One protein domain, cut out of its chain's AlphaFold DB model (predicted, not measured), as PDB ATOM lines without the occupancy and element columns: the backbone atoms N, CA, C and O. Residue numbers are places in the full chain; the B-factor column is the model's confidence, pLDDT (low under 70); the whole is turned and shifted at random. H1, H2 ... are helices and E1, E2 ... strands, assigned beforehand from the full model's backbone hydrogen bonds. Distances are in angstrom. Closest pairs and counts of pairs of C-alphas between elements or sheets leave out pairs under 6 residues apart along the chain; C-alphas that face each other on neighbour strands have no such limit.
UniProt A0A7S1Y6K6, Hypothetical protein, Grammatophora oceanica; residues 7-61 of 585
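Overview. This is residues 7 to 61 of the 585 residues of the protein "Hypothetical protein" of Grammatophora oceanica (UniProt A0A7S1Y6K6). A two-stranded hairpin, E1 and E2, is covered on one face by helix H2, which comes near both strands, while helix H1 runs beside the E1 edge, away from E2. The two helices run opposite ways at a shallow tilt of 23 degrees and meet through a part of each: residues 9 to 13 of H1 and 55 to 56 of H2. The printed part has 55 residues, with two named helices and two named strands in the order H1, E1, E2, H2; the sheet's order is E1 - E2, antiparallel, and the class is mixed, helices and strands. The whole is compact, with a radius of gyration of the C-alphas of 10.6 A, and rounded, spanning 28 by 20 by 19 A.

Arrangement. The sheet is made of E1, residues 26 to 30, and E2, residues 37 to 41, a hairpin whose N-to-C directions stand at 153 degrees. N 27 and O 40 are 2.8 A apart, within hydrogen-bond range, as are N 38 and O 29, at 3.0 A. H2, residues 45 to 57, has its closest C-alphas to E2 at Gly 47 and Asp 41, 5.0 A apart. Its closest to E1 are those of Thr 51 and Leu 29, 7.4 A apart. H1, residues 7 to 22, comes closest to E1 at the C-alphas of Val 19 and Val 27, 6.2 A apart. H1 and E2 are apart. H1 and H2 touch, with residues 9 to 13 of H1 and 55 to 56 of H2 alone; their closest C-alphas are those of Phe 9 and Val 55, 6.5 A apart. In H1 and H2 every O i to N i+4 pair is within hydrogen-bond range.

Along the chain. E1 runs from Arg 26 to Ser 30, 13.2 A from first to last C-alpha, and E2 from Gln 37 to Asp 41, 13.0 A. C-alpha 26, at (-32.531, 38.037, 18.458), and C-alpha 41, at (-27.936, 38.074, 18.326), face each other, 4.6 A apart. H1 is the longest helix, 16 residues and 22.0 A, and begins with C-alpha 7 at (-38.951, 31.905, -2.513). H2 has 13 residues over 18.4 A and ends with C-alpha 57 at (-26.538, 29.685, 1.848).

Size, cuts and confidence. The two C-alphas farthest apart, those of Lys 24 and Asp 61, are 30.7 A from each other. The printed part has no cut. The links H1 to E1 and E2 to H2 are tight, three residues each; the link E1 to E2, six residues, is short. The mean pLDDT of the printed part is 72.2, and it is under 70 at residues 7 to 9, 19 to 26 and 28 to 38.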
ATOM      1  N   PRO A   7     -37.999  31.894  -3.620       59.25
ATOM      2  CA  PRO A   7     -38.951  31.905  -2.513       59.25
ATOM      3  C   PRO A   7     -38.273  31.709  -1.158       59.25
ATOM      4  O   PRO A   7     -38.578  32.459  -0.236       59.25
ATOM      5  N   ASP A   8     -37.316  30.788  -1.054       64.19
ATOM      6  CA  ASP A   8     -36.688  30.412   0.217       64.19
ATOM      7  C   ASP A   8     -35.737  31.500   0.712       64.19
ATOM      8  O   ASP A   8     -35.769  31.885   1.886       64.19
ATOM      9  N   PHE A   9     -34.968  32.089  -0.207       69.25
ATOM     10  CA  PHE A   9     -34.142  33.256   0.087       69.25
ATOM     11  C   PHE A   9     -34.996  34.451   0.529       69.25
ATOM     12  O   PHE A   9     -34.736  35.057   1.571       69.25
ATOM     13  N   TYR A  10     -36.034  34.800  -0.240       71.62
ATOM     14  CA  TYR A  10     -36.861  35.972   0.049       71.62
ATOM     15  C   TYR A  10     -37.696  35.784   1.319       71.62
ATOM     16  O   TYR A  10     -37.864  36.730   2.093       71.62
ATOM     17  N   HIS A  11     -38.186  34.567   1.564       73.12
ATOM     18  CA  HIS A  11     -38.872  34.196   2.795       73.12
ATOM     19  C   HIS A  11     -37.936  34.337   3.997       73.12
ATOM     20  O   HIS A  11     -38.258  35.077   4.927       73.12
ATOM     21  N   SER A  12     -36.748  33.725   3.936       70.94
ATOM     22  CA  SER A  12     -35.732  33.803   4.994       70.94
ATOM     23  C   SER A  12     -35.315  35.247   5.276       70.94
ATOM     24  O   SER A  12     -35.301  35.686   6.424       70.94
ATOM     25  N   TRP A  13     -35.058  36.040   4.232       77.56
ATOM     26  CA  TRP A  13     -34.742  37.462   4.366       77.56
ATOM     27  C   TRP A  13     -35.876  38.251   5.030       77.56
ATOM     28  O   TRP A  13     -35.639  39.061   5.930       77.56
ATOM     29  N   LYS A  14     -37.124  38.028   4.603       78.06
ATOM     30  CA  LYS A  14     -38.299  38.719   5.146       78.06
ATOM     31  C   LYS A  14     -38.527  38.359   6.612       78.06
ATOM     32  O   LYS A  14     -38.853  39.244   7.403       78.06
ATOM     33  N   GLU A  15     -38.342  37.096   6.973       73.62
ATOM     34  CA  GLU A  15     -38.436  36.609   8.346       73.62
ATOM     35  C   GLU A  15     -37.372  37.263   9.236       73.62
ATOM     36  O   GLU A  15     -37.722  37.942  10.203       73.62
ATOM     37  N   ILE A  16     -36.099  37.199   8.837       75.38
ATOM     38  CA  ILE A  16     -34.974  37.826   9.548       75.38
ATOM     39  C   ILE A  16     -35.200  39.334   9.706       75.38
ATOM     40  O   ILE A  16     -35.062  39.878  10.803       75.38
ATOM     41  N   ARG A  17     -35.624  40.025   8.640       77.50
ATOM     42  CA  ARG A  17     -35.925  41.466   8.662       77.50
ATOM     43  C   ARG A  17     -37.060  41.808   9.629       77.50
ATOM     44  O   ARG A  17     -37.004  42.836  10.307       77.50
ATOM     45  N   ASN A  18     -38.103  40.983   9.682       73.31
ATOM     46  CA  ASN A  18     -39.236  41.189  10.581       73.31
ATOM     47  C   ASN A  18     -38.842  40.965  12.042       73.31
ATOM     48  O   ASN A  18     -39.245  41.749  12.903       73.31
ATOM     49  N   VAL A  19     -38.032  39.944  12.320       68.44
ATOM     50  CA  VAL A  19     -37.522  39.646  13.662       68.44
ATOM     51  C   VAL A  19     -36.544  40.727  14.131       68.44
ATOM     52  O   VAL A  19     -36.695  41.233  15.241       68.44
ATOM     53  N   ALA A  20     -35.636  41.191  13.268       67.38
ATOM     54  CA  ALA A  20     -34.744  42.315  13.558       67.38
ATOM     55  C   ALA A  20     -35.519  43.580  13.972       67.38
ATOM     56  O   ALA A  20     -35.133  44.274  14.909       67.38
ATOM     57  N   ARG A  21     -36.655  43.851  13.310       69.38
ATOM     58  CA  ARG A  21     -37.525  44.998  13.616       69.38
ATOM     59  C   ARG A  21     -38.372  44.819  14.878       69.38
ATOM     60  O   ARG A  21     -38.668  45.813  15.530       69.38
ATOM     61  N   LYS A  22     -38.802  43.594  15.203       68.12
ATOM     62  CA  LYS A  22     -39.788  43.328  16.272       68.12
ATOM     63  C   LYS A  22     -39.194  42.789  17.580       68.12
ATOM     64  O   LYS A  22     -39.794  43.009  18.626       68.12
ATOM     65  N   GLN A  23     -38.055  42.095  17.555       60.06
ATOM     66  CA  GLN A  23     -37.531  41.318  18.695       60.06
ATOM     67  C   GLN A  23     -36.164  41.792  19.220       60.06
ATOM     68  O   GLN A  23     -35.378  40.992  19.723       60.06
ATOM     69  N   LYS A  24     -35.860  43.096  19.124       62.06
ATOM     70  CA  LYS A  24     -34.614  43.697  19.654       62.06
ATOM     71  C   LYS A  24     -33.318  42.981  19.205       62.06
ATOM     72  O   LYS A  24     -32.331  43.005  19.927       62.06
ATOM     73  N   GLY A  25     -33.315  42.350  18.026       61.41
ATOM     74  CA  GLY A  25     -32.112  41.767  17.419       61.41
ATOM     75  C   GLY A  25     -31.876  40.264  17.624       61.41
ATOM     76  O   GLY A  25     -30.908  39.765  17.071       61.41
ATOM     77  N   ARG A  26     -32.724  39.502  18.328       67.94
ATOM     78  CA  ARG A  26     -32.531  38.037  18.458       67.94
ATOM     79  C   ARG A  26     -33.254  37.266  17.358       67.94
ATOM     80  O   ARG A  26     -34.472  37.343  17.281       67.94
ATOM     81  N   VAL A  27     -32.519  36.505  16.549       70.44
ATOM     82  CA  VAL A  27     -33.028  35.698  15.427       70.44
ATOM     83  C   VAL A  27     -32.710  34.225  15.659       70.44
ATOM     84  O   VAL A  27     -31.657  33.894  16.196       70.44
ATOM     85  N   VAL A  28     -33.608  33.330  15.254       69.62
ATOM     86  CA  VAL A  28     -33.337  31.888  15.222       69.62
ATOM     87  C   VAL A  28     -33.049  31.496  13.779       69.62
ATOM     88  O   VAL A  28     -33.898  31.679  12.910       69.62
ATOM     89  N   LEU A  29     -31.847  30.985  13.521       69.88
ATOM     90  CA  LEU A  29     -31.476  30.406  12.234       69.88
ATOM     91  C   LEU A  29     -31.807  28.910  12.285       69.88
ATOM     92  O   LEU A  29     -31.361  28.216  13.199       69.88
ATOM     93  N   SER A  30     -32.603  28.415  11.338       62.91
ATOM     94  CA  SER A  30     -32.993  27.003  11.262       62.91
ATOM     95  C   SER A  30     -32.507  26.412   9.951       62.91
ATOM     96  O   SER A  30     -32.950  26.826   8.890       62.91
ATOM     97  N   SER A  31     -31.655  25.390  10.006       55.81
ATOM     98  CA  SER A  31     -31.343  24.599   8.809       55.81
ATOM     99  C   SER A  31     -32.594  23.855   8.311       55.81
ATOM    100  O   SER A  31     -33.449  23.468   9.118       55.81
ATOM    101  N   ASN A  32     -32.687  23.596   7.000       50.19
ATOM    102  CA  ASN A  32     -33.801  22.876   6.353       50.19
ATOM    103  C   ASN A  32     -34.100  21.499   6.986       50.19
ATOM    104  O   ASN A  32     -35.206  20.981   6.846       50.19
ATOM    105  N   ASN A  33     -33.165  20.938   7.761       48.47
ATOM    106  CA  ASN A  33     -33.344  19.685   8.497       48.47
ATOM    107  C   ASN A  33     -33.930  19.822   9.919       48.47
ATOM    108  O   ASN A  33     -33.990  18.816  10.623       48.47
ATOM    109  N   LYS A  34     -34.350  21.018  10.374       47.94
ATOM    110  CA  LYS A  34     -34.968  21.310  11.699       47.94
ATOM    111  C   LYS A  34     -34.213  20.813  12.952       47.94
ATOM    112  O   LYS A  34     -34.704  21.007  14.061       47.94
ATOM    113  N   LYS A  35     -33.043  20.184  12.808       46.34
ATOM    114  CA  LYS A  35     -32.278  19.563  13.902       46.34
ATOM    115  C   LYS A  35     -31.279  20.502  14.577       46.34
ATOM    116  O   LYS A  35     -30.879  20.227  15.700       46.34
ATOM    117  N   GLU A  36     -30.932  21.618  13.944       52.78
ATOM    118  CA  GLU A  36     -30.042  22.633  14.510       52.78
ATOM    119  C   GLU A  36     -30.717  23.999  14.409       52.78
ATOM    120  O   GLU A  36     -30.881  24.556  13.321       52.78
ATOM    121  N   GLN A  37     -31.168  24.499  15.559       62.12
ATOM    122  CA  GLN A  37     -31.652  25.863  15.727       62.12
ATOM    123  C   GLN A  37     -30.563  26.647  16.448       62.12
ATOM    124  O   GLN A  37     -30.294  26.406  17.625       62.12
ATOM    125  N   GLN A  38     -29.923  27.573  15.741       67.56
ATOM    126  CA  GLN A  38     -28.932  28.457  16.337       67.56
ATOM    127  C   GLN A  38     -29.604  29.791  16.650       67.56
ATOM    128  O   GLN A  38     -30.054  30.500  15.748       67.56
ATOM    129  N   GLN A  39     -29.696  30.135  17.934       73.00
ATOM    130  CA  GLN A  39     -30.145  31.460  18.346       73.00
ATOM    131  C   GLN A  39     -28.980  32.442  18.226       73.00
ATOM    132  O   GLN A  39     -27.916  32.239  18.808       73.00
ATOM    133  N   VAL A  40     -29.193  33.506  17.464       79.12
ATOM    134  CA  VAL A  40     -28.167  34.466  17.079       79.12
ATOM    135  C   VAL A  40     -28.613  35.881  17.433       79.12
ATOM    136  O   VAL A  40     -29.766  36.257  17.222       79.12
ATOM    137  N   ASP A  41     -27.696  36.673  17.982       80.12
ATOM    138  CA  ASP A  41     -27.936  38.074  18.326       80.12
ATOM    139  C   ASP A  41     -27.335  39.012  17.268       80.12
ATOM    140  O   ASP A  41     -26.115  39.139  17.147       80.12
ATOM    141  N   LEU A  42     -28.199  39.691  16.512       78.38
ATOM    142  CA  LEU A  42     -27.854  40.649  15.460       78.38
ATOM    143  C   LEU A  42     -27.162  41.912  15.981       78.38
ATOM    144  O   LEU A  42     -26.575  42.642  15.187       78.38
ATOM    145  N   THR A  43     -27.231  42.192  17.285       78.56
ATOM    146  CA  THR A  43     -26.492  43.316  17.883       78.56
ATOM    147  C   THR A  43     -24.990  43.037  17.970       78.56
ATOM    148  O   THR A  43     -24.193  43.960  18.131       78.56
ATOM    149  N   THR A  44     -24.586  41.773  17.811       83.62
ATOM    150  CA  THR A  44     -23.185  41.345  17.822       83.62
ATOM    151  C   THR A  44     -22.647  41.171  16.398       83.62
ATOM    152  O   THR A  44     -23.349  40.687  15.508       83.62
ATOM    153  N   ARG A  45     -21.362  41.495  16.176       81.12
ATOM    154  CA  ARG A  45     -20.690  41.290  14.872       81.12
ATOM    155  C   ARG A  45     -20.770  39.831  14.415       81.12
ATOM    156  O   ARG A  45     -21.079  39.568  13.258       81.12
ATOM    157  N   GLN A  46     -20.526  38.888  15.327       83.94
ATOM    158  CA  GLN A  46     -20.588  37.453  15.032       83.94
ATOM    159  C   GLN A  46     -21.990  37.030  14.595       83.94
ATOM    160  O   GLN A  46     -22.133  36.283  13.627       83.94
ATOM    161  N   GLY A  47     -23.028  37.551  15.256       83.38
ATOM    162  CA  GLY A  47     -24.393  37.216  14.895       83.38
ATOM    163  C   GLY A  47     -24.858  37.827  13.575       83.38
ATOM    164  O   GLY A  47     -25.544  37.160  12.798       83.38
ATOM    165  N   ALA A  48     -24.413  39.044  13.260       82.38
ATOM    166  CA  ALA A  48     -24.633  39.645  11.949       82.38
ATOM    167  C   ALA A  48     -23.962  38.828  10.824       82.38
ATOM    168  O   ALA A  48     -24.626  38.477   9.849       82.38
ATOM    169  N   VAL A  49     -22.688  38.445  10.988       86.00
ATOM    170  CA  VAL A  49     -21.944  37.625  10.011       86.00
ATOM    171  C   VAL A  49     -22.604  36.263   9.796       86.00
ATOM    172  O   VAL A  49     -22.826  35.864   8.652       86.00
ATOM    173  N   ALA A  50     -22.962  35.558  10.875       85.25
ATOM    174  CA  ALA A  50     -23.632  34.260  10.791       85.25
ATOM    175  C   ALA A  50     -24.970  34.359  10.043       85.25
ATOM    176  O   ALA A  50     -25.279  33.518   9.201       85.25
ATOM    177  N   THR A  51     -25.725  35.432  10.287       84.38
ATOM    178  CA  THR A  51     -26.998  35.687   9.604       84.38
ATOM    179  C   THR A  51     -26.798  35.951   8.110       84.38
ATOM    180  O   THR A  51     -27.524  35.390   7.295       84.38
ATOM    181  N   VAL A  52     -25.802  36.756   7.723       84.75
ATOM    182  CA  VAL A  52     -25.492  37.026   6.306       84.75
ATOM    183  C   VAL A  52     -25.068  35.744   5.584       84.75
ATOM    184  O   VAL A  52     -25.602  35.442   4.517       84.75
ATOM    185  N   LYS A  53     -24.172  34.949   6.184       87.75
ATOM    186  CA  LYS A  53     -23.756  33.650   5.629       87.75
ATOM    187  C   LYS A  53     -24.934  32.690   5.479       87.75
ATOM    188  O   LYS A  53     -25.070  32.053   4.438       87.75
ATOM    189  N   TYR A  54     -25.814  32.633   6.479       84.94
ATOM    190  CA  TYR A  54     -27.030  31.827   6.418       84.94
ATOM    191  C   TYR A  54     -27.938  32.261   5.264       84.94
ATOM    192  O   TYR A  54     -28.333  31.422   4.459       84.94
ATOM    193  N   VAL A  55     -28.218  33.560   5.130       84.25
ATOM    194  CA  VAL A  55     -29.058  34.098   4.048       84.25
ATOM    195  C   VAL A  55     -28.491  33.733   2.677       84.25
ATOM    196  O   VAL A  55     -29.236  33.287   1.811       84.25
ATOM    197  N   ILE A  56     -27.177  33.845   2.487       83.38
ATOM    198  CA  ILE A  56     -26.517  33.488   1.223       83.38
ATOM    199  C   ILE A  56     -26.566  31.979   0.970       83.38
ATOM    200  O   ILE A  56     -26.796  31.570  -0.161       83.38
ATOM    201  N   SER A  57     -26.438  31.144   2.005       80.12
ATOM    202  CA  SER A  57     -26.538  29.685   1.848       80.12
ATOM    203  C   SER A  57     -27.906  29.220   1.321       80.12
ATOM    204  O   SER A  57     -27.983  28.182   0.666       80.12
ATOM    205  N   GLN A  58     -28.969  30.016   1.518       81.06
ATOM    206  CA  GLN A  58     -30.302  29.746   0.953       81.06
ATOM    207  C   GLN A  58     -30.353  29.910  -0.575       81.06
ATOM    208  O   GLN A  58     -31.329  29.519  -1.206       81.06
ATOM    209  N   LEU A  59     -29.317  30.490  -1.195       78.50
ATOM    210  CA  LEU A  59     -29.205  30.550  -2.653       78.50
ATOM    211  C   LEU A  59     -28.904  29.182  -3.272       78.50
ATOM    212  O   LEU A  59     -29.086  29.036  -4.475       78.50
ATOM    213  N   HIS A  60     -28.452  28.203  -2.473       78.56
ATOM    214  CA  HIS A  60     -28.027  26.877  -2.938       78.56
ATOM    215  C   HIS A  60     -26.961  26.919  -4.050       78.56
ATOM    216  O   HIS A  60     -26.843  25.993  -4.849       78.56
ATOM    217  N   ASP A  61     -26.157  27.983  -4.067       73.38
ATOM    218  CA  ASP A  61     -25.058  28.184  -5.003       73.38
ATOM    219  C   ASP A  61     -23.711  28.019  -4.273       73.38
ATOM    220  O   ASP A  61     -23.395  28.841  -3.408       73.38
TER     221      ASP A  61